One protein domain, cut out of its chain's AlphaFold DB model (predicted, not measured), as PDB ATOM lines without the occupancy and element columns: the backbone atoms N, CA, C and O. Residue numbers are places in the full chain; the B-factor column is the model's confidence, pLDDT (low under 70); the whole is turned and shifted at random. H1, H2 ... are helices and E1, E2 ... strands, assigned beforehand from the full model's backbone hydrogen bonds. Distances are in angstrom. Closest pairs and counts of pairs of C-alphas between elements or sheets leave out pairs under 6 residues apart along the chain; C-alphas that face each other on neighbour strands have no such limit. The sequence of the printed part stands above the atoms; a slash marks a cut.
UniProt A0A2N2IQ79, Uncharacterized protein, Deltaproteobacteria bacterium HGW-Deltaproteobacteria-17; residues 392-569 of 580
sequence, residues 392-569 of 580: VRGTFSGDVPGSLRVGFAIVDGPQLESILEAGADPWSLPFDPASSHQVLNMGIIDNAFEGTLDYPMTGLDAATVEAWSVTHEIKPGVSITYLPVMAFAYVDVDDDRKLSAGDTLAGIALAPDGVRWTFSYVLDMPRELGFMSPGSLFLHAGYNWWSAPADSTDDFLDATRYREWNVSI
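What this domain is: This is residues 392 to 569 of the 580 residues of an uncharacterized protein of Deltaproteobacteria bacterium HGW-Deltaproteobacteria-17 (UniProt A0A2N2IQ79). A strongly twisted sheet of seven strands, with the long strand E6 running through it, is partly face to face with a small sheet, E4, E1 and E10, as a partial sandwich; four short helices, H1 to H4, pack on the large sheet, clear of the small one. The turn of the hairpin E5 and E6 lies at one end of the longest dimension, and residues 531 to 536 stick out as a free loop. The printed part has 178 residues, with five named helices and ten named strands in the order E1 E2 H1 H2 E3 E4 H3 H4 E5 E6 E7 E8 H5 E9 E10. The class is mixed; the large sheet is branched, the small one runs E4 E1 E10, and both are antiparallel. The whole is compact, radius of gyration of the C-alphas 16.7 A, spans 49 by 36 by 32 A.

Where its parts are: Find C-alpha 392 at (-36.585, -27.838, -36.522), where E1, residues 392 to 395, begins. Next come E2, 404 to 411, 21.2 A long, H1, 413 to 421, H2, 426 to 431, and E3, 436 to 443, which bends by 63 degrees at residue 439. E4, 448 to 452, H3, 456 to 459, H4, 462 to 468, and E5, 470 to 475, follow. From C-alpha 478 at (-8.535, -19.793, -40.819), E6 runs 41.0 A to residue 491. Then read E7, 504 to 508, E8, 515 to 524, bending by 63 degrees at 521, H5, 527 to 531, E9, 542 to 549, and E10, 565 to 568, ending at (-34.828, -24.125, -41.424).

How they stand to each other: Begin at E6: E2 and E5 lie on one side, E7 and E8 on the other side; look at N 488 and O 407, 2.9 A, N 480 and O 472, 2.8 A, N 489 and O 507, 2.9 A, and N 483 and O 521, 2.7 A. E5, E6 and E7 form a meander, each strand the antiparallel neighbour of the one before. E3 is beside E2 (N 408 and O 440, 3.0 A) and E9 beside E8 (N 544 and O 520, 2.8 A). In the small sheet, E1 pairs with E4 (N 394 and O 449, 3.1 A) and E10 (N 393 and O 566, 2.9 A). The facing parts of this sandwich, two sheets face to face, are 8.9 A centre to centre. The large sheet curls round H2. H1 and H2, a helical hairpin, touch at C-alphas Ile 419 and Pro 426, 6.0 A. H1 touches H4 at C-alphas Gly 413 and Trp 468, 4.8 A. H3 is on the large sheet; H5 is on neither. Every O i to N i+4 pair is within hydrogen-bond range in H1 and H4; H2 has 0 of 2, with 2 of 3 O i to N i+3 pairs, H5 has 0 of 1, with 2 of 2, and H3 is too short.

The domain as a whole: The C-alphas farthest apart, of Asp 399 and Gly 477, are 50.2 A apart. The printed part has no cut. The links E6 to E7 and E9 to E10 are long. Mean pLDDT of the printed part is 72.2, and it is under 70 at residues 474 to 475, 477 to 478, 508 to 518 and 525 to 569.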
ATOM      1  N   VAL A 392     -36.837 -26.428 -36.248       71.62
ATOM      2  CA  VAL A 392     -36.585 -27.838 -36.522       71.62
ATOM      3  C   VAL A 392     -37.918 -28.538 -36.743       71.62
ATOM      4  O   VAL A 392     -38.869 -28.328 -35.988       71.62
ATOM      5  N   ARG A 393     -38.003 -29.358 -37.791       75.12
ATOM      6  CA  ARG A 393     -39.177 -30.177 -38.103       75.12
ATOM      7  C   ARG A 393     -38.751 -31.587 -38.468       75.12
ATOM      8  O   ARG A 393     -37.734 -31.787 -39.132       75.12
ATOM      9  N   GLY A 394     -39.570 -32.558 -38.108       74.81
ATOM     10  CA  GLY A 394     -39.358 -33.936 -38.521       74.81
ATOM     11  C   GLY A 394     -40.611 -34.773 -38.368       74.81
ATOM     12  O   GLY A 394     -41.600 -34.358 -37.761       74.81
ATOM     13  N   THR A 395     -40.560 -35.960 -38.959       73.75
ATOM     14  CA  THR A 395     -41.629 -36.953 -38.853       73.75
ATOM     15  C   THR A 395     -41.090 -38.245 -38.261       73.75
ATOM     16  O   THR A 395     -39.918 -38.593 -38.408       73.75
ATOM     17  N   PHE A 396     -41.965 -38.957 -37.567       71.00
ATOM     18  CA  PHE A 396     -41.703 -40.247 -36.964       71.00
ATOM     19  C   PHE A 396     -42.499 -41.322 -37.708       71.00
ATOM     20  O   PHE A 396     -43.656 -41.127 -38.065       71.00
ATOM     21  N   SER A 397     -41.899 -42.486 -37.938       70.06
ATOM     22  CA  SER A 397     -42.599 -43.635 -38.515       70.06
ATOM     23  C   SER A 397     -42.783 -44.719 -37.455       70.06
ATOM     24  O   SER A 397     -41.799 -45.327 -37.041       70.06
ATOM     25  N   GLY A 398     -44.024 -44.985 -37.039       77.88
ATOM     26  CA  GLY A 398     -44.362 -46.052 -36.088       77.88
ATOM     27  C   GLY A 398     -45.332 -45.608 -34.992       77.88
ATOM     28  O   GLY A 398     -45.824 -44.482 -35.019       77.88
ATOM     29  N   ASP A 399     -45.598 -46.504 -34.039       80.00
ATOM     30  CA  ASP A 399     -46.357 -46.175 -32.830       80.00
ATOM     31  C   ASP A 399     -45.462 -45.367 -31.883       80.00
ATOM     32  O   ASP A 399     -44.488 -45.884 -31.333       80.00
ATOM     33  N   VAL A 400     -45.781 -44.085 -31.717       77.00
ATOM     34  CA  VAL A 400     -45.050 -43.168 -30.841       77.00
ATOM     35  C   VAL A 400     -45.595 -43.270 -29.414       77.00
ATOM     36  O   VAL A 400     -46.783 -43.008 -29.201       77.00
ATOM     37  N   PRO A 401     -44.766 -43.612 -28.409       84.06
ATOM     38  CA  PRO A 401     -45.152 -43.438 -27.015       84.06
ATOM     39  C   PRO A 401     -45.539 -41.976 -26.763       84.06
ATOM     40  O   PRO A 401     -44.819 -41.077 -27.183       84.06
ATOM     41  N   GLY A 402     -46.635 -41.718 -26.041       84.56
ATOM     42  CA  GLY A 402     -47.053 -40.343 -25.717       84.56
ATOM     43  C   GLY A 402     -46.024 -39.544 -24.901       84.56
ATOM     44  O   GLY A 402     -46.114 -38.323 -24.832       84.56
ATOM     45  N   SER A 403     -45.045 -40.234 -24.311       90.00
ATOM     46  CA  SER A 403     -43.889 -39.690 -23.595       90.00
ATOM     47  C   SER A 403     -42.641 -39.495 -24.467       90.00
ATOM     48  O   SER A 403     -41.609 -39.062 -23.962       90.00
ATOM     49  N   LEU A 404     -42.679 -39.831 -25.760       89.19
ATOM     50  CA  LEU A 404     -41.532 -39.633 -26.640       89.19
ATOM     51  C   LEU A 404     -41.351 -38.144 -26.941       89.19
ATOM     52  O   LEU A 404     -42.263 -37.460 -27.421       89.19
ATOM     53  N   ARG A 405     -40.137 -37.664 -26.697       90.00
ATOM     54  CA  ARG A 405     -39.721 -36.290 -26.937       90.00
ATOM     55  C   ARG A 405     -38.501 -36.227 -27.840       90.00
ATOM     56  O   ARG A 405     -37.712 -37.169 -27.905       90.00
ATOM     57  N   VAL A 406     -38.348 -35.092 -28.513       87.56
ATOM     58  CA  VAL A 406     -37.142 -34.714 -29.252       87.56
ATOM     59  C   VAL A 406     -36.477 -33.562 -28.516       87.56
ATOM     60  O   VAL A 406     -37.109 -32.540 -28.238       87.56
ATOM     61  N   GLY A 407     -35.202 -33.748 -28.197       89.12
ATOM     62  CA  GLY A 407     -34.367 -32.781 -27.513       89.12
ATOM     63  C   GLY A 407     -33.186 -32.346 -28.371       89.12
ATOM     64  O   GLY A 407     -32.649 -33.118 -29.167       89.12
ATOM     65  N   PHE A 408     -32.774 -31.099 -28.181       89.81
ATOM     66  CA  PHE A 408     -31.491 -30.601 -28.655       89.81
ATOM     67  C   PHE A 408     -30.740 -30.040 -27.462       89.81
ATOM     68  O   PHE A 408     -31.290 -29.217 -26.725       89.81
ATOM     69  N   ALA A 409     -29.498 -30.468 -27.278       90.88
ATOM     70  CA  ALA A 409     -28.629 -29.935 -26.244       90.88
ATOM     71  C   ALA A 409     -27.321 -29.449 -26.846       90.88
ATOM     72  O   ALA A 409     -26.731 -30.109 -27.698       90.88
ATOM     73  N   ILE A 410     -26.873 -28.298 -26.371       92.12
ATOM     74  CA  ILE A 410     -25.477 -27.908 -26.491       92.12
ATOM     75  C   ILE A 410     -24.694 -28.759 -25.502       92.12
ATOM     76  O   ILE A 410     -25.172 -28.956 -24.386       92.12
ATOM     77  N   VAL A 411     -23.526 -29.250 -25.894       93.94
ATOM     78  CA  VAL A 411     -22.662 -30.043 -25.013       93.94
ATOM     79  C   VAL A 411     -21.283 -29.413 -24.864       93.94
ATOM     80  O   VAL A 411     -20.874 -28.614 -25.707       93.94
ATOM     81  N   ASP A 412     -20.578 -29.789 -23.799       96.50
ATOM     82  CA  ASP A 412     -19.167 -29.470 -23.587       96.50
ATOM     83  C   ASP A 412     -18.348 -30.006 -24.764       96.50
ATOM     84  O   ASP A 412     -18.195 -31.217 -24.957       96.50
ATOM     85  N   GLY A 413     -17.878 -29.083 -25.599       93.31
ATOM     86  CA  GLY A 413     -17.198 -29.417 -26.830       93.31
ATOM     87  C   GLY A 413     -15.850 -30.100 -26.634       93.31
ATOM     88  O   GLY A 413     -15.671 -31.181 -27.191       93.31
ATOM     89  N   PRO A 414     -14.927 -29.556 -25.822       95.50
ATOM     90  CA  PRO A 414     -13.683 -30.249 -25.493       95.50
ATOM     91  C   PRO A 414     -13.898 -31.668 -24.947       95.50
ATOM     92  O   PRO A 414     -13.172 -32.598 -25.309       95.50
ATOM     93  N   GLN A 415     -14.914 -31.868 -24.102       94.56
ATOM     94  CA  GLN A 415     -15.241 -33.200 -23.597       94.56
ATOM     95  C   GLN A 415     -15.801 -34.114 -24.697       94.56
ATOM     96  O   GLN A 415     -15.421 -35.286 -24.759       94.56
ATOM     97  N   LEU A 416     -16.664 -33.594 -25.577       89.81
ATOM     98  CA  LEU A 416     -17.166 -34.315 -26.748       89.81
ATOM     99  C   LEU A 416     -16.019 -34.796 -27.638       89.81
ATOM    100  O   LEU A 416     -15.981 -35.974 -27.990       89.81
ATOM    101  N   GLU A 417     -15.070 -33.924 -27.967       87.12
ATOM    102  CA  GLU A 417     -13.908 -34.292 -28.779       87.12
ATOM    103  C   GLU A 417     -13.055 -35.354 -28.107       87.12
ATOM    104  O   GLU A 417     -12.737 -36.363 -28.730       87.12
ATOM    105  N   SER A 418     -12.769 -35.192 -26.813       91.31
ATOM    106  CA  SER A 418     -11.998 -36.176 -26.056       91.31
ATOM    107  C   SER A 418     -12.666 -37.557 -26.040       91.31
ATOM    108  O   SER A 418     -11.982 -38.576 -26.169       91.31
ATOM    109  N   ILE A 419     -13.997 -37.612 -25.914       84.38
ATOM    110  CA  ILE A 419     -14.761 -38.865 -25.966       84.38
ATOM    111  C   ILE A 419     -14.684 -39.493 -27.364       84.38
ATOM    112  O   ILE A 419     -14.429 -40.695 -27.479       84.38
ATOM    113  N   LEU A 420     -14.857 -38.687 -28.417       82.62
ATOM    114  CA  LEU A 420     -14.786 -39.148 -29.805       82.62
ATOM    115  C   LEU A 420     -13.383 -39.650 -30.175       82.62
ATOM    116  O   LEU A 420     -13.259 -40.710 -30.787       82.62
ATOM    117  N   GLU A 421     -12.328 -38.947 -29.764       84.94
ATOM    118  CA  GLU A 421     -10.929 -39.357 -29.955       84.94
ATOM    119  C   GLU A 421     -10.604 -40.670 -29.236       84.94
ATOM    120  O   GLU A 421      -9.838 -41.494 -29.742       84.94
ATOM    121  N   ALA A 422     -11.214 -40.902 -28.071       89.00
ATOM    122  CA  ALA A 422     -11.084 -42.152 -27.331       89.00
ATOM    123  C   ALA A 422     -11.893 -43.315 -27.940       89.00
ATOM    124  O   ALA A 422     -11.814 -44.438 -27.433       89.00
ATOM    125  N   GLY A 423     -12.681 -43.068 -28.993       82.69
ATOM    126  CA  GLY A 423     -13.608 -44.046 -29.570       82.69
ATOM    127  C   GLY A 423     -14.732 -44.447 -28.608       82.69
ATOM    128  O   GLY A 423     -15.269 -45.550 -28.715       82.69
ATOM    129  N   ALA A 424     -15.043 -43.592 -27.632       84.81
ATOM    130  CA  ALA A 424     -16.102 -43.811 -26.659       84.81
ATOM    131  C   ALA A 424     -17.419 -43.168 -27.120       84.81
ATOM    132  O   ALA A 424     -17.454 -42.329 -28.021       84.81
ATOM    133  N   ASP A 425     -18.520 -43.597 -26.508       80.81
ATOM    134  CA  ASP A 425     -19.858 -43.128 -26.855       80.81
ATOM    135  C   ASP A 425     -20.149 -41.749 -26.215       80.81
ATOM    136  O   ASP A 425     -20.182 -41.657 -24.983       80.81
ATOM    137  N   PRO A 426     -20.382 -40.677 -27.002       84.38
ATOM    138  CA  PRO A 426     -20.680 -39.344 -26.475       84.38
ATOM    139  C   PRO A 426     -22.091 -39.200 -25.905       84.38
ATOM    140  O   PRO A 426     -22.398 -38.160 -25.318       84.38
ATOM    141  N   TRP A 427     -22.965 -40.204 -26.039       83.56
ATOM    142  CA  TRP A 427     -24.357 -40.097 -25.602       83.56
ATOM    143  C   TRP A 427     -24.526 -39.919 -24.099       83.56
ATOM    144  O   TRP A 427     -25.623 -39.575 -23.692       83.56
ATOM    145  N   SER A 428     -23.492 -40.074 -23.267       81.75
ATOM    146  CA  SER A 428     -23.580 -39.693 -21.853       81.75
ATOM    147  C   SER A 428     -23.627 -38.176 -21.629       81.75
ATOM    148  O   SER A 428     -24.124 -37.749 -20.592       81.75
ATOM    149  N   LEU A 429     -23.127 -37.362 -22.567       85.31
ATOM    150  CA  LEU A 429     -22.999 -35.910 -22.384       85.31
ATOM    151  C   LEU A 429     -24.341 -35.191 -22.210       85.31
ATOM    152  O   LEU A 429     -24.451 -34.425 -21.257       85.31
ATOM    153  N   PRO A 430     -25.385 -35.450 -23.027       85.56
ATOM    154  CA  PRO A 430     -26.685 -34.804 -22.833       85.56
ATOM    155  C   PRO A 430     -27.359 -35.120 -21.487       85.56
ATOM    156  O   PRO A 430     -28.302 -34.429 -21.114       85.56
ATOM    157  N   PHE A 431     -26.911 -36.160 -20.771       81.06
ATOM    158  CA  PHE A 431     -27.430 -36.532 -19.447       81.06
ATOM    159  C   PHE A 431     -26.664 -35.883 -18.295       81.06
ATOM    160  O   PHE A 431     -27.117 -35.953 -17.151       81.06
ATOM    161  N   ASP A 432     -25.500 -35.295 -18.567       87.75
ATOM    162  CA  ASP A 432     -24.720 -34.598 -17.558       87.75
ATOM    163  C   ASP A 432     -25.081 -33.107 -17.586       87.75
ATOM    164  O   ASP A 432     -24.704 -32.402 -18.528       87.75
ATOM    165  N   PRO A 433     -25.802 -32.584 -16.576       86.38
ATOM    166  CA  PRO A 433     -26.126 -31.163 -16.515       86.38
ATOM    167  C   PRO A 433     -24.887 -30.278 -16.321       86.38
ATOM    168  O   PRO A 433     -24.989 -29.065 -16.482       86.38
ATOM    169  N   ALA A 434     -23.730 -30.847 -15.955       90.62
ATOM    170  CA  ALA A 434     -22.462 -30.123 -15.916       90.62
ATOM    171  C   ALA A 434     -21.802 -29.994 -17.300       90.62
ATOM    172  O   ALA A 434     -20.939 -29.136 -17.464       90.62
ATOM    173  N   SER A 435     -22.229 -30.801 -18.276       92.69
ATOM    174  CA  SER A 435     -21.633 -30.881 -19.616       92.69
ATOM    175  C   SER A 435     -22.651 -30.701 -20.739       92.69
ATOM    176  O   SER A 435     -22.340 -30.969 -21.901       92.69
ATOM    177  N   SER A 436     -23.881 -30.291 -20.421       93.62
ATOM    178  CA  SER A 436     -24.909 -30.050 -21.425       93.62
ATOM    179  C   SER A 436     -25.962 -29.026 -21.010       93.62
ATOM    180  O   SER A 436     -26.251 -28.812 -19.833       93.62
ATOM    181  N   HIS A 437     -26.551 -28.377 -22.013       93.25
ATOM    182  CA  HIS A 437     -27.631 -27.416 -21.862       93.25
ATOM    183  C   HIS A 437     -28.683 -27.634 -22.945       93.25
ATOM    184  O   HIS A 437     -28.427 -27.442 -24.136       93.25
ATOM    185  N   GLN A 438     -29.880 -28.043 -22.531       90.44
ATOM    186  CA  GLN A 438     -30.987 -28.309 -23.441       90.44
ATOM    187  C   GLN A 438     -31.567 -26.995 -23.985       90.44
ATOM    188  O   GLN A 438     -32.133 -26.207 -23.236       90.44
ATOM    189  N   VAL A 439     -31.446 -26.789 -25.297       86.50
ATOM    190  CA  VAL A 439     -31.945 -25.605 -26.027       86.50
ATOM    191  C   VAL A 439     -33.295 -25.836 -26.695       86.50
ATOM    192  O   VAL A 439     -33.889 -24.918 -27.253       86.50
ATOM    193  N   LEU A 440     -33.767 -27.081 -26.692       87.81
ATOM    194  CA  LEU A 440     -35.094 -27.427 -27.167       87.81
ATOM    195  C   LEU A 440     -35.559 -28.730 -26.545       87.81
ATOM    196  O   LEU A 440     -34.801 -29.699 -26.454       87.81
ATOM    197  N   ASN A 441     -36.842 -28.759 -26.207       89.44
ATOM    198  CA  ASN A 441     -37.545 -29.985 -25.906       89.44
ATOM    199  C   ASN A 441     -38.985 -29.939 -26.411       89.44
ATOM    200  O   ASN A 441     -39.728 -29.006 -26.103       89.44
ATOM    201  N   MET A 442     -39.404 -30.965 -27.139       90.12
ATOM    202  CA  MET A 442     -40.748 -31.043 -27.701       90.12
ATOM    203  C   MET A 442     -41.304 -32.454 -27.658       90.12
ATOM    204  O   MET A 442     -40.588 -33.425 -27.877       90.12
ATOM    205  N   GLY A 443     -42.604 -32.553 -27.393       88.31
ATOM    206  CA  GLY A 443     -43.337 -33.796 -27.607       88.31
ATOM    207  C   GLY A 443     -43.595 -34.024 -29.093       88.31
ATOM    208  O   GLY A 443     -43.657 -33.073 -29.874       88.31
ATOM    209  N   ILE A 444     -43.775 -35.285 -29.468       84.81
ATOM    210  CA  ILE A 444     -44.195 -35.667 -30.816       84.81
ATOM    211  C   ILE A 444     -45.727 -35.709 -30.858       84.81
ATOM    212  O   ILE A 444     -46.360 -36.384 -30.046       84.81
ATOM    213  N   ILE A 445     -46.328 -34.986 -31.802       85.19
ATOM    214  CA  ILE A 445     -47.780 -34.896 -31.991       85.19
ATOM    215  C   ILE A 445     -48.104 -35.400 -33.393       85.19
ATOM    216  O   ILE A 445     -47.509 -34.945 -34.365       85.19
ATOM    217  N   ASP A 446     -49.028 -36.359 -33.503       86.94
ATOM    218  CA  ASP A 446     -49.440 -36.959 -34.780       86.94
ATOM    219  C   ASP A 446     -48.254 -37.440 -35.636       86.94
ATOM    220  O   ASP A 446     -48.209 -37.237 -36.849       86.94
ATOM    221  N   ASN A 447     -47.276 -38.086 -34.988       83.25
ATOM    222  CA  ASN A 447     -46.040 -38.559 -35.615       83.25
ATOM    223  C   ASN A 447     -45.195 -37.449 -36.265       83.25
ATOM    224  O   ASN A 447     -44.383 -37.724 -37.147       83.25
ATOM    225  N   ALA A 448     -45.348 -36.201 -35.837       81.56
ATOM    226  CA  ALA A 448     -44.539 -35.079 -36.282       81.56
ATOM    227  C   ALA A 448     -44.067 -34.239 -35.093       81.56
ATOM    228  O   ALA A 448     -44.644 -34.264 -34.006       81.56
ATOM    229  N   PHE A 449     -42.996 -33.487 -35.306       82.38
ATOM    230  CA  PHE A 449     -42.538 -32.487 -34.358       82.38
ATOM    231  C   PHE A 449     -42.131 -31.217 -35.094       82.38
ATOM    232  O   PHE A 449     -41.634 -31.264 -36.222       82.38
ATOM    233  N   GLU A 450     -42.358 -30.083 -34.444       83.12
ATOM    234  CA  GLU A 450     -41.957 -28.765 -34.912       83.12
ATOM    235  C   GLU A 450     -41.656 -27.876 -33.705       83.12
ATOM    236  O   GLU A 450     -42.438 -27.822 -32.754       83.12
ATOM    237  N   GLY A 451     -40.547 -27.147 -33.749       81.81
ATOM    238  CA  GLY A 451     -40.304 -26.065 -32.801       81.81
ATOM    239  C   GLY A 451     -39.006 -25.332 -33.056       81.81
ATOM    240  O   GLY A 451     -38.274 -25.652 -33.985       81.81
ATOM    241  N   THR A 452     -38.757 -24.318 -32.239       80.75
ATOM    242  CA  THR A 452     -37.684 -23.346 -32.436       80.75
ATOM    243  C   THR A 452     -36.593 -23.541 -31.387       80.75
ATOM    244  O   THR A 452     -36.933 -23.553 -30.209       80.75
ATOM    245  N   LEU A 453     -35.316 -23.684 -31.775       80.12
ATOM    246  CA  LEU A 453     -34.217 -23.736 -30.793       80.12
ATOM    247  C   LEU A 453     -34.059 -22.376 -30.109       80.12
ATOM    248  O   LEU A 453     -34.044 -21.336 -30.780       80.12
ATOM    249  N   ASP A 454     -33.879 -22.410 -28.792       83.12
ATOM    250  CA  ASP A 454     -33.530 -21.237 -28.000       83.12
ATOM    251  C   ASP A 454     -32.105 -20.771 -28.309       83.12
ATOM    252  O   ASP A 454     -31.220 -21.555 -28.647       83.12
ATOM    253  N   TYR A 455     -31.863 -19.469 -28.172       78.94
ATOM    254  CA  TYR A 455     -30.531 -18.908 -28.364       78.94
ATOM    255  C   TYR A 455     -29.583 -19.410 -27.259       78.94
ATOM    256  O   TYR A 455     -29.884 -19.213 -26.084       78.94
ATOM    257  N   PRO A 456     -28.407 -19.982 -27.571       81.81
ATOM    258  CA  PRO A 456     -27.487 -20.516 -26.558       81.81
ATOM    259  C   PRO A 456     -27.179 -19.539 -25.423       81.81
ATOM    260  O   PRO A 456     -27.162 -19.904 -24.250       81.81
ATOM    261  N   MET A 457     -27.009 -18.261 -25.769       80.62
ATOM    262  CA  MET A 457     -26.628 -17.224 -24.811       80.62
ATOM    263  C   MET A 457     -27.773 -16.806 -23.878       80.62
ATOM    264  O   MET A 457     -27.545 -16.004 -22.978       80.62
ATOM    265  N   THR A 458     -29.010 -17.278 -24.087       82.44
ATOM    266  CA  THR A 458     -30.079 -17.061 -23.097       82.44
ATOM    267  C   THR A 458     -29.965 -18.010 -21.910       82.44
ATOM    268  O   THR A 458     -30.498 -17.695 -20.847       82.44
ATOM    269  N   GLY A 459     -29.287 -19.150 -22.079       84.12
ATOM    270  CA  GLY A 459     -29.195 -20.198 -21.062       84.12
ATOM    271  C   GLY A 459     -27.779 -20.541 -20.594       84.12
ATOM    272  O   GLY A 459     -27.631 -21.085 -19.502       84.12
ATOM    273  N   LEU A 460     -26.751 -20.185 -21.368       89.81
ATOM    274  CA  LEU A 460     -25.341 -20.339 -21.007       89.81
ATOM    275  C   LEU A 460     -24.718 -18.985 -20.659       89.81
ATOM    276  O   LEU A 460     -24.910 -18.000 -21.376       89.81
ATOM    277  N   ASP A 461     -23.943 -18.935 -19.573       91.94
ATOM    278  CA  ASP A 461     -23.113 -17.766 -19.282       91.94
ATOM    279  C   ASP A 461     -21.877 -17.711 -20.199       91.94
ATOM    280  O   ASP A 461     -21.502 -18.695 -20.839       91.94
ATOM    281  N   ALA A 462     -21.245 -16.539 -20.289       86.19
ATOM    282  CA  ALA A 462     -20.118 -16.321 -21.196       86.19
ATOM    283  C   ALA A 462     -18.931 -17.264 -20.919       86.19
ATOM    284  O   ALA A 462     -18.302 -17.729 -21.864       86.19
ATOM    285  N   ALA A 463     -18.667 -17.580 -19.646       92.12
ATOM    286  CA  ALA A 463     -17.580 -18.476 -19.257       92.12
ATOM    287  C   ALA A 463     -17.849 -19.920 -19.707       92.12
ATOM    288  O   ALA A 463     -16.942 -20.606 -20.167       92.12
ATOM    289  N   THR A 464     -19.101 -20.370 -19.617       92.69
ATOM    290  CA  THR A 464     -19.524 -21.692 -20.087       92.69
ATOM    291  C   THR A 464     -19.487 -21.763 -21.609       92.69
ATOM    292  O   THR A 464     -19.016 -22.748 -22.159       92.69
ATOM    293  N   VAL A 465     -19.922 -20.705 -22.304       90.00
ATOM    294  CA  VAL A 465     -19.831 -20.618 -23.772       90.00
ATOM    295  C   VAL A 465     -18.383 -20.714 -24.240       90.00
ATOM    296  O   VAL A 465     -18.103 -21.455 -25.174       90.00
ATOM    297  N   GLU A 466     -17.469 -19.996 -23.590       91.31
ATOM    298  CA  GLU A 466     -16.039 -20.074 -23.889       91.31
ATOM    299  C   GLU A 466     -15.498 -21.485 -23.619       91.31
ATOM    300  O   GLU A 466     -14.911 -22.096 -24.512       91.31
ATOM    301  N   ALA A 467     -15.765 -22.036 -22.430       94.56
ATOM    302  CA  ALA A 467     -15.274 -23.350 -22.017       94.56
ATOM    303  C   ALA A 467     -15.800 -24.503 -22.886       94.56
ATOM    304  O   ALA A 467     -15.070 -25.457 -23.133       94.56
ATOM    305  N   TRP A 468     -17.050 -24.430 -23.343       96.00
ATOM    306  CA  TRP A 468     -17.675 -25.473 -24.163       96.00
ATOM    307  C   TRP A 468     -17.431 -25.292 -25.660       96.00
ATOM    308  O   TRP A 468     -17.793 -26.168 -26.448       96.00
ATOM    309  N   SER A 469     -16.854 -24.165 -26.073       92.56
ATOM    310  CA  SER A 469     -16.551 -23.918 -27.475       92.56
ATOM    311  C   SER A 469     -15.379 -24.758 -27.969       92.56
ATOM    312  O   SER A 469     -14.435 -25.062 -27.244       92.56
ATOM    313  N   VAL A 470     -15.436 -25.111 -29.246       90.12
ATOM    314  CA  VAL A 470     -14.385 -25.824 -29.964       90.12
ATOM    315  C   VAL A 470     -13.905 -24.947 -31.099       90.12
ATOM    316  O   VAL A 470     -14.729 -24.365 -31.802       90.12
ATOM    317  N   THR A 471     -12.591 -24.871 -31.301       88.75
ATOM    318  CA  THR A 471     -11.995 -24.136 -32.421       88.75
ATOM    319  C   THR A 471     -11.259 -25.085 -33.360       88.75
ATOM    320  O   THR A 471     -10.297 -25.728 -32.954       88.75
ATOM    321  N   HIS A 472     -11.686 -25.132 -34.623       81.25
ATOM    322  CA  HIS A 472     -11.074 -25.950 -35.676       81.25
ATOM    323  C   HIS A 472     -10.439 -25.095 -36.751       81.25
ATOM    324  O   HIS A 472     -11.105 -24.232 -37.315       81.25
ATOM    325  N   GLU A 473      -9.186 -25.374 -37.100       77.62
ATOM    326  CA  GLU A 473      -8.558 -24.800 -38.288       77.62
ATOM    327  C   GLU A 473      -9.059 -25.533 -39.542       77.62
ATOM    328  O   GLU A 473      -8.749 -26.700 -39.765       77.62
ATOM    329  N   ILE A 474      -9.855 -24.849 -40.368       67.94
ATOM    330  CA  ILE A 474     -10.428 -25.424 -41.597       67.94
ATOM    331  C   ILE A 474      -9.492 -25.291 -42.803       67.94
ATOM    332  O   ILE A 474      -9.607 -26.044 -43.771       67.94
ATOM    333  N   LYS A 475      -8.570 -24.327 -42.761       63.78
ATOM    334  CA  LYS A 475      -7.439 -24.164 -43.685       63.78
ATOM    335  C   LYS A 475      -6.370 -23.297 -43.004       63.78
ATOM    336  O   LYS A 475      -6.719 -22.593 -42.060       63.78
ATOM    337  N   PRO A 476      -5.116 -23.283 -43.494       72.38
ATOM    338  CA  PRO A 476      -4.048 -22.491 -42.889       72.38
ATOM    339  C   PRO A 476      -4.464 -21.039 -42.613       72.38
ATOM    340  O   PRO A 476      -4.853 -20.321 -43.536       72.38
ATOM    341  N   GLY A 477      -4.395 -20.630 -41.345       69.69
ATOM    342  CA  GLY A 477      -4.716 -19.273 -40.888       69.69
ATOM    343  C   GLY A 477      -6.209 -18.970 -40.739       69.69
ATOM    344  O   GLY A 477      -6.571 -17.817 -40.521       69.69
ATOM    345  N   VAL A 478      -7.082 -19.973 -40.859       63.44
ATOM    346  CA  VAL A 478      -8.535 -19.793 -40.819       63.44
ATOM    347  C   VAL A 478      -9.173 -20.848 -39.926       63.44
ATOM    348  O   VAL A 478      -9.227 -22.031 -40.269       63.44
ATOM    349  N   SER A 479      -9.724 -20.393 -38.805       76.56
ATOM    350  CA  SER A 479     -10.374 -21.232 -37.802       76.56
ATOM    351  C   SER A 479     -11.864 -20.940 -37.654       76.56
ATOM    352  O   SER A 479     -12.298 -19.822 -37.883       76.56
ATOM    353  N   ILE A 480     -12.655 -21.925 -37.246       74.38
ATOM    354  CA  ILE A 480     -14.063 -21.758 -36.874       74.38
ATOM    355  C   ILE A 480     -14.209 -22.127 -35.405       74.38
ATOM    356  O   ILE A 480     -13.806 -23.223 -35.019       74.38
ATOM    357  N   THR A 481     -14.820 -21.248 -34.614       83.44
ATOM    358  CA  THR A 481     -15.183 -21.518 -33.221       83.44
ATOM    359  C   THR A 481     -16.677 -21.801 -33.125       83.44
ATOM    360  O   THR A 481     -17.486 -21.018 -33.621       83.44
ATOM    361  N   TYR A 482     -17.077 -22.900 -32.491       86.44
ATOM    362  CA  TYR A 482     -18.481 -23.305 -32.393       86.44
ATOM    363  C   TYR A 482     -18.803 -24.074 -31.105       86.44
ATOM    364  O   TYR A 482     -17.930 -24.658 -30.478       86.44
ATOM    365  N   LEU A 483     -20.083 -24.102 -30.736       89.31
ATOM    366  CA  LEU A 483     -20.655 -24.980 -29.719       89.31
ATOM    367  C   LEU A 483     -21.264 -26.215 -30.399       89.31
ATOM    368  O   LEU A 483     -22.114 -26.059 -31.286       89.31
ATOM    369  N   PRO A 484     -20.877 -27.440 -30.023       90.00
ATOM    370  CA  PRO A 484     -21.504 -28.642 -30.561       90.00
ATOM    371  C   PRO A 484     -22.944 -28.791 -30.070       90.00
ATOM    372  O   PRO A 484     -23.242 -28.565 -28.899       90.00
ATOM    373  N   VAL A 485     -23.840 -29.200 -30.967       88.44
ATOM    374  CA  VAL A 485     -25.249 -29.457 -30.663       88.44
ATOM    375  C   VAL A 485     -25.553 -30.922 -30.952       88.44
ATOM    376  O   VAL A 485     -25.349 -31.410 -32.062       88.44
ATOM    377  N   MET A 486     -26.080 -31.625 -29.957       86.25
ATOM    378  CA  MET A 486     -26.543 -33.003 -30.082       86.25
ATOM    379  C   MET A 486     -28.069 -33.028 -30.161       86.25
ATOM    380  O   MET A 486     -28.755 -32.489 -29.291       86.25
ATOM    381  N   ALA A 487     -28.596 -33.668 -31.204       84.88
ATOM    382  CA  ALA A 487     -30.020 -33.948 -31.365       84.88
ATOM    383  C   ALA A 487     -30.315 -35.387 -30.926       84.88
ATOM    384  O   ALA A 487     -29.654 -36.329 -31.372       84.88
ATOM    385  N   PHE A 488     -31.318 -35.563 -30.073       84.62
ATOM    386  CA  PHE A 488     -31.672 -36.861 -29.507       84.62
ATOM    387  C   PHE A 488     -33.184 -37.009 -29.345       84.62
ATOM    388  O   PHE A 488     -33.920 -36.029 -29.250       84.62
ATOM    389  N   ALA A 489     -33.651 -38.253 -29.298       85.81
ATOM    390  CA  ALA A 489     -35.015 -38.588 -28.922       85.81
ATOM    391  C   ALA A 489     -34.997 -39.431 -27.648       85.81
ATOM    392  O   ALA A 489     -34.180 -40.345 -27.516       85.81
ATOM    393  N   TYR A 490     -35.903 -39.155 -26.716       87.44
ATOM    394  CA  TYR A 490     -35.946 -39.838 -25.427       87.44
ATOM    395  C   TYR A 490     -37.378 -40.029 -24.930       87.44
ATOM    396  O   TYR A 490     -38.285 -39.285 -25.296       87.44
ATOM    397  N   VAL A 491     -37.583 -41.066 -24.124       89.88
ATOM    398  CA  VAL A 491     -38.845 -41.321 -23.433       89.88
ATOM    399  C   VAL A 491     -38.791 -40.612 -22.090       89.88
ATOM    400  O   VAL A 491     -38.019 -41.028 -21.231       89.88
ATOM    401  N   ASP A 492     -39.613 -39.578 -21.946       91.31
ATOM    402  CA  ASP A 492     -39.804 -38.802 -20.720       91.31
ATOM    403  C   ASP A 492     -40.728 -39.577 -19.769       91.31
ATOM    404  O   ASP A 492     -41.952 -39.616 -19.942       91.31
ATOM    405  N   VAL A 493     -40.132 -40.312 -18.833       92.69
ATOM    406  CA  VAL A 493     -40.861 -41.258 -17.976       92.69
ATOM    407  C   VAL A 493     -41.613 -40.535 -16.857       92.69
ATOM    408  O   VAL A 493     -42.631 -41.051 -16.382       92.69
ATOM    409  N   ASP A 494     -41.142 -39.360 -16.443       91.88
ATOM    410  CA  ASP A 494     -41.703 -38.585 -15.335       91.88
ATOM    411  C   ASP A 494     -42.500 -37.336 -15.768       91.88
ATOM    412  O   ASP A 494     -43.128 -36.693 -14.921       91.88
ATOM    413  N   ASP A 495     -42.579 -37.073 -17.078       89.69
ATOM    414  CA  ASP A 495     -43.251 -35.938 -17.731       89.69
ATOM    415  C   ASP A 495     -42.730 -34.567 -17.257       89.69
ATOM    416  O   ASP A 495     -43.448 -33.559 -17.295       89.69
ATOM    417  N   ASP A 496     -41.471 -34.500 -16.807       88.81
ATOM    418  CA  ASP A 496     -40.846 -33.252 -16.359       88.81
ATOM    419  C   ASP A 496     -40.385 -32.360 -17.526       88.81
ATOM    420  O   ASP A 496     -40.044 -31.181 -17.336       88.81
ATOM    421  N   ARG A 497     -40.470 -32.887 -18.754       86.88
ATOM    422  CA  ARG A 497     -40.047 -32.234 -19.994       86.88
ATOM    423  C   ARG A 497     -38.582 -31.836 -19.955       86.88
ATOM    424  O   ARG A 497     -38.212 -30.779 -20.482       86.88
ATOM    425  N   LYS A 498     -37.742 -32.678 -19.383       84.19
ATOM    426  CA  LYS A 498     -36.288 -32.587 -19.429       84.19
ATOM    427  C   LYS A 498     -35.741 -33.981 -19.641       84.19
ATOM    428  O   LYS A 498     -36.455 -34.956 -19.479       84.19
ATOM    429  N   LEU A 499     -34.513 -34.068 -20.129       81.50
ATOM    430  CA  LEU A 499     -33.813 -35.343 -20.121       81.50
ATOM    431  C   LEU A 499     -33.246 -35.528 -18.712       81.50
ATOM    432  O   LEU A 499     -32.349 -34.780 -18.317       81.50
ATOM    433  N   SER A 500     -33.795 -36.467 -17.945       84.19
ATOM    434  CA  SER A 500     -33.477 -36.647 -16.528       84.19
ATOM    435  C   SER A 500     -33.064 -38.090 -16.191       84.19
ATOM    436  O   SER A 500     -33.100 -39.014 -17.011       84.19
ATOM    437  N   ALA A 501     -32.578 -38.295 -14.963       83.12
ATOM    438  CA  ALA A 501     -32.140 -39.608 -14.505       83.12
ATOM    439  C   ALA A 501     -33.339 -40.557 -14.340       83.12
ATOM    440  O   ALA A 501     -34.102 -40.446 -13.384       83.12
ATOM    441  N   GLY A 502     -33.447 -41.545 -15.227       83.19
ATOM    442  CA  GLY A 502     -34.575 -42.484 -15.275       83.19
ATOM    443  C   GLY A 502     -35.242 -42.532 -16.646       83.19
ATOM    444  O   GLY A 502     -35.888 -43.531 -16.970       83.19
ATOM    445  N   ASP A 503     -35.004 -41.514 -17.471       87.81
ATOM    446  CA  ASP A 503     -35.418 -41.500 -18.865       87.81
ATOM    447  C   ASP A 503     -34.603 -42.469 -19.716       87.81
ATOM    448  O   ASP A 503     -33.469 -42.842 -19.402       87.81
ATOM    449  N   THR A 504     -35.198 -42.893 -20.829       84.69
ATOM    450  CA  THR A 504     -34.558 -43.817 -21.771       84.69
ATOM    451  C   THR A 504     -34.319 -43.126 -23.103       84.69
ATOM    452  O   THR A 504     -35.259 -42.623 -23.717       84.69
ATOM    453  N   LEU A 505     -33.076 -43.156 -23.591       82.06
ATOM    454  CA  LEU A 505     -32.759 -42.723 -24.950       82.06
ATOM    455  C   LEU A 505     -33.503 -43.620 -25.952       82.06
ATOM    456  O   LEU A 505     -33.294 -44.831 -25.993       82.06
ATOM    457  N   ALA A 506     -34.389 -43.026 -26.743       80.69
ATOM    458  CA  ALA A 506     -35.219 -43.726 -27.720       80.69
ATOM    459  C   ALA A 506     -34.553 -43.797 -29.103       80.69
ATOM    460  O   ALA A 506     -34.880 -44.662 -29.919       80.69
ATOM    461  N   GLY A 507     -33.632 -42.877 -29.385       73.06
ATOM    462  CA  GLY A 507     -32.892 -42.860 -30.635       73.06
ATOM    463  C   GLY A 507     -32.133 -41.564 -30.858       73.06
ATOM    464  O   GLY A 507     -32.206 -40.620 -30.072       73.06
ATOM    465  N   ILE A 508     -31.411 -41.541 -31.971       67.44
ATOM    466  CA  ILE A 508     -30.574 -40.424 -32.396       67.44
ATOM    467  C   ILE A 508     -30.976 -40.028 -33.811       67.44
ATOM    468  O   ILE A 508     -31.483 -40.854 -34.578       67.44
ATOM    469  N   ALA A 509     -30.763 -38.764 -34.163       60.59
ATOM    470  CA  ALA A 509     -30.926 -38.336 -35.541       60.59
ATOM    471  C   ALA A 509     -29.840 -39.011 -36.394       60.59
ATOM    472  O   ALA A 509     -28.654 -38.729 -36.236       60.59
ATOM    473  N   LEU A 510     -30.236 -39.930 -37.276       50.84
ATOM    474  CA  LEU A 510     -29.340 -40.469 -38.292       50.84
ATOM    475  C   LEU A 510     -29.370 -39.553 -39.509       50.84
ATOM    476  O   LEU A 510     -30.431 -39.187 -40.016       50.84
ATOM    477  N   ALA A 511     -28.184 -39.215 -39.980       50.34
ATOM    478  CA  ALA A 511     -27.985 -38.599 -41.272       50.34
ATOM    479  C   ALA A 511     -28.361 -39.553 -42.422       50.34
ATOM    480  O   ALA A 511     -28.166 -40.766 -42.294       50.34
ATOM    481  N   PRO A 512     -28.832 -39.041 -43.571       43.34
ATOM    482  CA  PRO A 512     -28.934 -39.836 -44.791       43.34
ATOM    483  C   PRO A 512     -27.556 -40.342 -45.261       43.34
ATOM    484  O   PRO A 512     -26.575 -39.602 -45.206       43.34
ATOM    485  N   ASP A 513     -27.510 -41.588 -45.747       47.50
ATOM    486  CA  ASP A 513     -26.471 -42.184 -46.607       47.50
ATOM    487  C   ASP A 513     -25.000 -41.832 -46.300       47.50
ATOM    488  O   ASP A 513     -24.340 -41.140 -47.070       47.50
ATOM    489  N   GLY A 514     -24.433 -42.383 -45.219       46.78
ATOM    490  CA  GLY A 514     -22.973 -42.399 -45.027       46.78
ATOM    491  C   GLY A 514     -22.333 -41.023 -44.813       46.78
ATOM    492  O   GLY A 514     -21.144 -40.852 -45.061       46.78
ATOM    493  N   VAL A 515     -23.103 -40.035 -44.357       42.94
ATOM    494  CA  VAL A 515     -22.611 -38.695 -44.017       42.94
ATOM    495  C   VAL A 515     -22.715 -38.495 -42.508       42.94
ATOM    496  O   VAL A 515     -23.722 -38.866 -41.914       42.94
ATOM    497  N   ARG A 516     -21.716 -37.883 -41.859       52.41
ATOM    498  CA  ARG A 516     -21.886 -37.376 -40.486       52.41
ATOM    499  C   ARG A 516     -22.380 -35.937 -40.564       52.41
ATOM    500  O   ARG A 516     -21.719 -35.090 -41.162       52.41
ATOM    501  N   TRP A 517     -23.556 -35.681 -39.997       53.59
ATOM    502  CA  TRP A 517     -24.081 -34.329 -39.845       53.59
ATOM    503  C   TRP A 517     -23.736 -33.851 -38.445       53.59
ATOM    504  O   TRP A 517     -24.189 -34.444 -37.465       53.59
ATOM    505  N   THR A 518     -22.952 -32.783 -38.357       61.06
ATOM    506  CA  THR A 518     -22.711 -32.100 -37.087       61.06
ATOM    507  C   THR A 518     -23.606 -30.873 -37.049       61.06
ATOM    508  O   THR A 518     -23.515 -29.990 -37.905       61.06
ATOM    509  N   PHE A 519     -24.500 -30.830 -36.064       71.62
ATOM    510  CA  PHE A 519     -25.208 -29.607 -35.724       71.62
ATOM    511  C   PHE A 519     -24.280 -28.785 -34.838       71.62
ATOM    512  O   PHE A 519     -23.799 -29.262 -33.811       71.62
ATOM    513  N   SER A 520     -24.006 -27.551 -35.235       77.88
ATOM    514  CA  SER A 520     -23.137 -26.668 -34.465       77.88
ATOM    515  C   SER A 520     -23.759 -25.291 -34.371       77.88
ATOM    516  O   SER A 520     -24.408 -24.821 -35.304       77.88
ATOM    517  N   TYR A 521     -23.541 -24.632 -33.244       78.94
ATOM    518  CA  TYR A 521     -23.777 -23.212 -33.105       78.94
ATOM    519  C   TYR A 521     -22.434 -22.484 -33.227       78.94
ATOM    520  O   TYR A 521     -21.641 -22.463 -32.293       78.94
ATOM    521  N   VAL A 522     -22.140 -21.944 -34.403       76.06
ATOM    522  CA  VAL A 522     -20.902 -21.216 -34.695       76.06
ATOM    523  C   VAL A 522     -20.897 -19.907 -33.912       76.06
ATOM    524  O   VAL A 522     -21.822 -19.103 -33.998       76.06
ATOM    525  N   LEU A 523     -19.852 -19.714 -33.121       73.31
ATOM    526  CA  LEU A 523     -19.604 -18.528 -32.312       73.31
ATOM    527  C   LEU A 523     -18.747 -17.512 -33.061       73.31
ATOM    528  O   LEU A 523     -18.975 -16.310 -32.925       73.31
ATOM    529  N   ASP A 524     -17.773 -18.002 -33.829       71.56
ATOM    530  CA  ASP A 524     -16.834 -17.171 -34.569       71.56
ATOM    531  C   ASP A 524     -16.347 -17.854 -35.851       71.56
ATOM    532  O   ASP A 524     -16.155 -19.071 -35.900       71.56
ATOM    533  N   MET A 525     -16.158 -17.055 -36.896       66.56
ATOM    534  CA  MET A 525     -15.642 -17.480 -38.193       66.56
ATOM    535  C   MET A 525     -15.058 -16.264 -38.928       66.56
ATOM    536  O   MET A 525     -15.714 -15.218 -38.973       66.56
ATOM    537  N   PRO A 526     -13.876 -16.389 -39.567       63.62
ATOM    538  CA  PRO A 526     -13.294 -15.350 -40.401       63.62
ATOM    539  C   PRO A 526     -14.284 -14.915 -41.476       63.62
ATOM    540  O   PRO A 526     -14.618 -15.669 -42.392       63.62
ATOM    541  N   ARG A 527     -14.769 -13.680 -41.350       61.88
ATOM    542  CA  ARG A 527     -15.875 -13.141 -42.158       61.88
ATOM    543  C   ARG A 527     -15.514 -13.002 -43.635       61.88
ATOM    544  O   ARG A 527     -16.379 -13.062 -44.501       61.88
ATOM    545  N   GLU A 528     -14.218 -12.927 -43.915       56.53
ATOM    546  CA  GLU A 528     -13.609 -12.923 -45.246       56.53
ATOM    547  C   GLU A 528     -13.920 -14.197 -46.052       56.53
ATOM    548  O   GLU A 528     -13.935 -14.166 -47.282       56.53
ATOM    549  N   LEU A 529     -14.224 -15.322 -45.390       56.28
ATOM    550  CA  LEU A 529     -14.642 -16.555 -46.066       56.28
ATOM    551  C   LEU A 529     -15.982 -16.424 -46.789       56.28
ATOM    552  O   LEU A 529     -16.195 -17.136 -47.772       56.28
ATOM    553  N   GLY A 530     -16.851 -15.504 -46.352       55.50
ATOM    554  CA  GLY A 530     -18.123 -15.211 -47.020       55.50
ATOM    555  C   GLY A 530     -17.942 -14.762 -48.473       55.50
ATOM    556  O   GLY A 530     -18.842 -14.920 -49.290       55.50
ATOM    557  N   PHE A 531     -16.749 -14.283 -48.829       52.78
ATOM    558  CA  PHE A 531     -16.414 -13.870 -50.184       52.78
ATOM    559  C   PHE A 531     -15.782 -14.970 -51.057       52.78
ATOM    560  O   PHE A 531     -15.679 -14.793 -52.270       52.78
ATOM    561  N   MET A 532     -15.327 -16.090 -50.480       51.97
ATOM    562  CA  MET A 532     -14.442 -17.040 -51.180       51.97
ATOM    563  C   MET A 532     -15.150 -18.241 -51.833       51.97
ATOM    564  O   MET A 532     -14.497 -18.980 -52.567       51.97
ATOM    565  N   SER A 533     -16.451 -18.465 -51.603       49.00
ATOM    566  CA  SER A 533     -17.194 -19.555 -52.265       49.00
ATOM    567  C   SER A 533     -18.656 -19.189 -52.568       49.00
ATOM    568  O   SER A 533     -19.554 -19.568 -51.816       49.00
ATOM    569  N   PRO A 534     -18.939 -18.505 -53.693       41.88
ATOM    570  CA  PRO A 534     -20.303 -18.123 -54.092       41.88
ATOM    571  C   PRO A 534     -21.232 -19.318 -54.418       41.88
ATOM    572  O   PRO A 534     -22.421 -19.140 -54.690       41.88
ATOM    573  N   GLY A 535     -20.705 -20.549 -54.416       41.28
ATOM    574  CA  GLY A 535     -21.451 -21.780 -54.698       41.28
ATOM    575  C   GLY A 535     -21.896 -22.585 -53.471       41.28
ATOM    576  O   GLY A 535     -22.696 -23.506 -53.634       41.28
ATOM    577  N   SER A 536     -21.408 -22.269 -52.267       41.88
ATOM    578  CA  SER A 536     -21.634 -23.078 -51.059       41.88
ATOM    579  C   SER A 536     -22.654 -22.423 -50.127       41.88
ATOM    580  O   SER A 536     -22.644 -21.205 -49.973       41.88
ATOM    581  N   LEU A 537     -23.500 -23.218 -49.455       39.88
ATOM    582  CA  LEU A 537     -24.215 -22.735 -48.267       39.88
ATOM    583  C   LEU A 537     -23.171 -22.257 -47.248       39.88
ATOM    584  O   LEU A 537     -22.273 -23.013 -46.875       39.88
ATOM    585  N   PHE A 538     -23.265 -20.992 -46.861       51.69
ATOM    586  CA  PHE A 538     -22.305 -20.338 -45.984       51.69
ATOM    587  C   PHE A 538     -22.438 -20.817 -44.536       51.69
ATOM    588  O   PHE A 538     -23.542 -21.073 -44.056       51.69
ATOM    589  N   LEU A 539     -21.299 -20.884 -43.841       47.03
ATOM    590  CA  LEU A 539     -21.247 -20.957 -42.385       47.03
ATOM    591  C   LEU A 539     -21.220 -19.513 -41.846       47.03
ATOM    592  O   LEU A 539     -20.442 -18.692 -42.324       47.03
ATOM    593  N   HIS A 540     -22.081 -19.183 -40.885       46.03
ATOM    594  CA  HIS A 540     -22.146 -17.862 -40.230       46.03
ATOM    595  C   HIS A 540     -22.157 -18.020 -38.712       46.03
ATOM    596  O   HIS A 540     -22.462 -19.098 -38.235       46.03
ATOM    597  N   ALA A 541     -21.925 -16.971 -37.919       47.09
ATOM    598  CA  ALA A 541     -22.234 -17.054 -36.489       47.09
ATOM    599  C   ALA A 541     -23.740 -17.351 -36.286       47.09
ATOM    600  O   ALA A 541     -24.596 -16.673 -36.857       47.09
ATOM    601  N   GLY A 542     -24.066 -18.395 -35.521       59.19
ATOM    602  CA  GLY A 542     -25.417 -18.945 -35.400       59.19
ATOM    603  C   GLY A 542     -25.467 -20.462 -35.581       59.19
ATOM    604  O   GLY A 542     -24.449 -21.147 -35.585       59.19
ATOM    605  N   TYR A 543     -26.664 -21.020 -35.735       57.50
ATOM    606  CA  TYR A 543     -26.810 -22.446 -36.032       57.50
ATOM    607  C   TYR A 543     -26.336 -22.739 -37.454       57.50
ATOM    608  O   TYR A 543     -26.665 -21.997 -38.367       57.50
ATOM    609  N   ASN A 544     -25.567 -23.806 -37.650       55.62
ATOM    610  CA  ASN A 544     -25.082 -24.213 -38.962       55.62
ATOM    611  C   ASN A 544     -25.085 -25.724 -39.111       55.62
ATOM    612  O   ASN A 544     -24.956 -26.474 -38.138       55.62
ATOM    613  N   TRP A 545     -25.207 -26.136 -40.368       60.22
ATOM    614  CA  TRP A 545     -25.102 -27.514 -40.809       60.22
ATOM    615  C   TRP A 545     -23.846 -27.657 -41.638       60.22
ATOM    616  O   TRP A 545     -23.641 -26.903 -42.588       60.22
ATOM    617  N   TRP A 546     -23.038 -28.656 -41.319       46.25
ATOM    618  CA  TRP A 546     -22.002 -29.079 -42.239       46.25
ATOM    619  C   TRP A 546     -21.885 -30.596 -42.252       46.25
ATOM    620  O   TRP A 546     -22.026 -31.281 -41.236       46.25
ATOM    621  N   SER A 547     -21.696 -31.106 -43.462       40.62
ATOM    622  CA  SER A 547     -21.472 -32.512 -43.747       40.62
ATOM    623  C   SER A 547     -19.981 -32.747 -43.920       40.62
ATOM    624  O   SER A 547     -19.371 -32.145 -44.807       40.62
ATOM    625  N   ALA A 548     -19.413 -33.658 -43.141       35.28
ATOM    626  CA  ALA A 548     -18.124 -34.248 -43.471       35.28
ATOM    627  C   ALA A 548     -18.366 -35.554 -44.256       35.28
ATOM    628  O   ALA A 548     -19.247 -36.333 -43.863       35.28
ATOM    629  N   PRO A 549     -17.623 -35.826 -45.347       34.19
ATOM    630  CA  PRO A 549     -17.597 -37.158 -45.945       34.19
ATOM    631  C   PRO A 549     -17.200 -38.179 -44.872       34.19
ATOM    632  O   PRO A 549     -16.248 -37.940 -44.128       34.19
ATOM    633  N   ALA A 550     -17.919 -39.299 -44.754       42.31
ATOM    634  CA  ALA A 550     -17.479 -40.372 -43.870       42.31
ATOM    635  C   ALA A 550     -16.285 -41.097 -44.502       42.31
ATOM    636  O   ALA A 550     -16.435 -42.123 -45.163       42.31
ATOM    637  N   ASP A 551     -15.082 -40.586 -44.272       41.50
ATOM    638  CA  ASP A 551     -13.856 -41.335 -44.525       41.50
ATOM    639  C   ASP A 551     -13.621 -42.340 -43.384       41.50
ATOM    640  O   ASP A 551     -12.689 -42.174 -42.611       41.50
ATOM    641  N   SER A 552     -14.466 -43.372 -43.230       37.81
ATOM    642  CA  SER A 552     -14.096 -44.626 -42.535       37.81
ATOM    643  C   SER A 552     -15.264 -45.604 -42.386       37.81
ATOM    644  O   SER A 552     -16.388 -45.233 -42.062       37.81
ATOM    645  N   THR A 553     -14.936 -46.879 -42.546       38.53
ATOM    646  CA  THR A 553     -15.750 -48.101 -42.527       38.53
ATOM    647  C   THR A 553     -16.337 -48.510 -41.158       38.53
ATOM    648  O   THR A 553     -16.193 -49.670 -40.778       38.53
ATOM    649  N   ASP A 554     -16.985 -47.615 -40.407       38.25
ATOM    650  CA  ASP A 554     -17.580 -47.975 -39.102       38.25
ATOM    651  C   ASP A 554     -19.097 -48.237 -39.171       38.25
ATOM    652  O   ASP A 554     -19.925 -47.329 -39.238       38.25
ATOM    653  N   ASP A 555     -19.439 -49.526 -39.105       41.03
ATOM    654  CA  ASP A 555     -20.769 -50.149 -39.208       41.03
ATOM    655  C   ASP A 555     -21.566 -50.111 -37.875       41.03
ATOM    656  O   ASP A 555     -22.109 -51.119 -37.417       41.03
ATOM    657  N   PHE A 556     -21.616 -48.969 -37.174       36.72
ATOM    658  CA  PHE A 556     -22.088 -48.961 -35.773       36.72
ATOM    659  C   PHE A 556     -23.606 -48.766 -35.539       36.72
ATOM    660  O   PHE A 556     -24.049 -48.861 -34.397       36.72
ATOM    661  N   LEU A 557     -24.462 -48.519 -36.539       34.88
ATOM    662  CA  LEU A 557     -25.864 -48.126 -36.265       34.88
ATOM    663  C   LEU A 557     -26.886 -48.718 -37.255       34.88
ATOM    664  O   LEU A 557     -27.350 -48.021 -38.152       34.88
ATOM    665  N   ASP A 558     -27.296 -49.981 -37.070       33.94
ATOM    666  CA  ASP A 558     -28.304 -50.635 -37.939       33.94
ATOM    667  C   ASP A 558     -29.524 -51.215 -37.191       33.94
ATOM    668  O   ASP A 558     -30.082 -52.241 -37.580       33.94
ATOM    669  N   ALA A 559     -29.993 -50.570 -36.113       29.81
ATOM    670  CA  ALA A 559     -31.136 -51.092 -35.348       29.81
ATOM    671  C   ALA A 559     -32.230 -50.088 -34.936       29.81
ATOM    672  O   ALA A 559     -32.955 -50.381 -33.998       29.81
ATOM    673  N   THR A 560     -32.425 -48.972 -35.650       28.55
ATOM    674  CA  THR A 560     -33.724 -48.254 -35.756       28.55
ATOM    675  C   THR A 560     -33.609 -47.132 -36.793       28.55
ATOM    676  O   THR A 560     -32.663 -46.355 -36.767       28.55
ATOM    677  N   ARG A 561     -34.540 -47.062 -37.756       31.56
ATOM    678  CA  ARG A 561     -34.450 -46.168 -38.929       31.56
ATOM    679  C   ARG A 561     -35.433 -44.997 -38.802       31.56
ATOM    680  O   ARG A 561     -36.634 -45.239 -38.752       31.56
ATOM    681  N   TYR A 562     -34.935 -43.760 -38.840       36.84
ATOM    682  CA  TYR A 562     -35.713 -42.511 -38.945       36.84
ATOM    683  C   TYR A 562     -35.359 -41.816 -40.264       36.84
ATOM    684  O   TYR A 562     -34.195 -41.860 -40.653       36.84
ATOM    685  N   ARG A 563     -36.335 -41.258 -41.001       32.16
ATOM    686  CA  ARG A 563     -36.135 -40.954 -42.433       32.16
ATOM    687  C   ARG A 563     -36.159 -39.499 -42.897       32.16
ATOM    688  O   ARG A 563     -35.755 -39.319 -44.032       32.16
ATOM    689  N   GLU A 564     -36.514 -38.476 -42.115       33.31
ATOM    690  CA  GLU A 564     -36.435 -37.093 -42.636       33.31
ATOM    691  C   GLU A 564     -36.461 -36.011 -41.537       33.31
ATOM    692  O   GLU A 564     -37.383 -35.970 -40.719       33.31
ATOM    693  N   TRP A 565     -35.463 -35.116 -41.556       36.91
ATOM    694  CA  TRP A 565     -35.383 -33.892 -40.747       36.91
ATOM    695  C   TRP A 565     -35.283 -32.695 -41.695       36.91
ATOM    696  O   TRP A 565     -34.380 -32.641 -42.525       36.91
ATOM    697  N   ASN A 566     -36.185 -31.727 -41.556       34.06
ATOM    698  CA  ASN A 566     -36.096 -30.434 -42.228       34.06
ATOM    699  C   ASN A 566     -35.873 -29.374 -41.152       34.06
ATOM    700  O   ASN A 566     -36.785 -29.068 -40.386       34.06
ATOM    701  N   VAL A 567     -34.669 -28.814 -41.075       36.06
ATOM    702  CA  VAL A 567     -34.390 -27.677 -40.191       36.06
ATOM    703  C   VAL A 567     -34.196 -26.451 -41.058       36.06
ATOM    704  O   VAL A 567     -33.306 -26.410 -41.904       36.06
ATOM    705  N   SER A 568     -35.046 -25.451 -40.860       33.94
ATOM    706  CA  SER A 568     -34.828 -24.125 -41.424       33.94
ATOM    707  C   SER A 568     -34.012 -23.326 -40.419       33.94
ATOM    708  O   SER A 568     -34.462 -23.121 -39.289       33.94
ATOM    709  N   ILE A 569     -32.817 -22.912 -40.827       37.06
ATOM    710  CA  ILE A 569     -31.840 -22.221 -39.988       37.06
ATOM    711  C   ILE A 569     -31.899 -20.708 -40.258       37.06
ATOM    712  O   ILE A 569     -31.689 -20.282 -41.390       37.06
TER     713      ILE A 569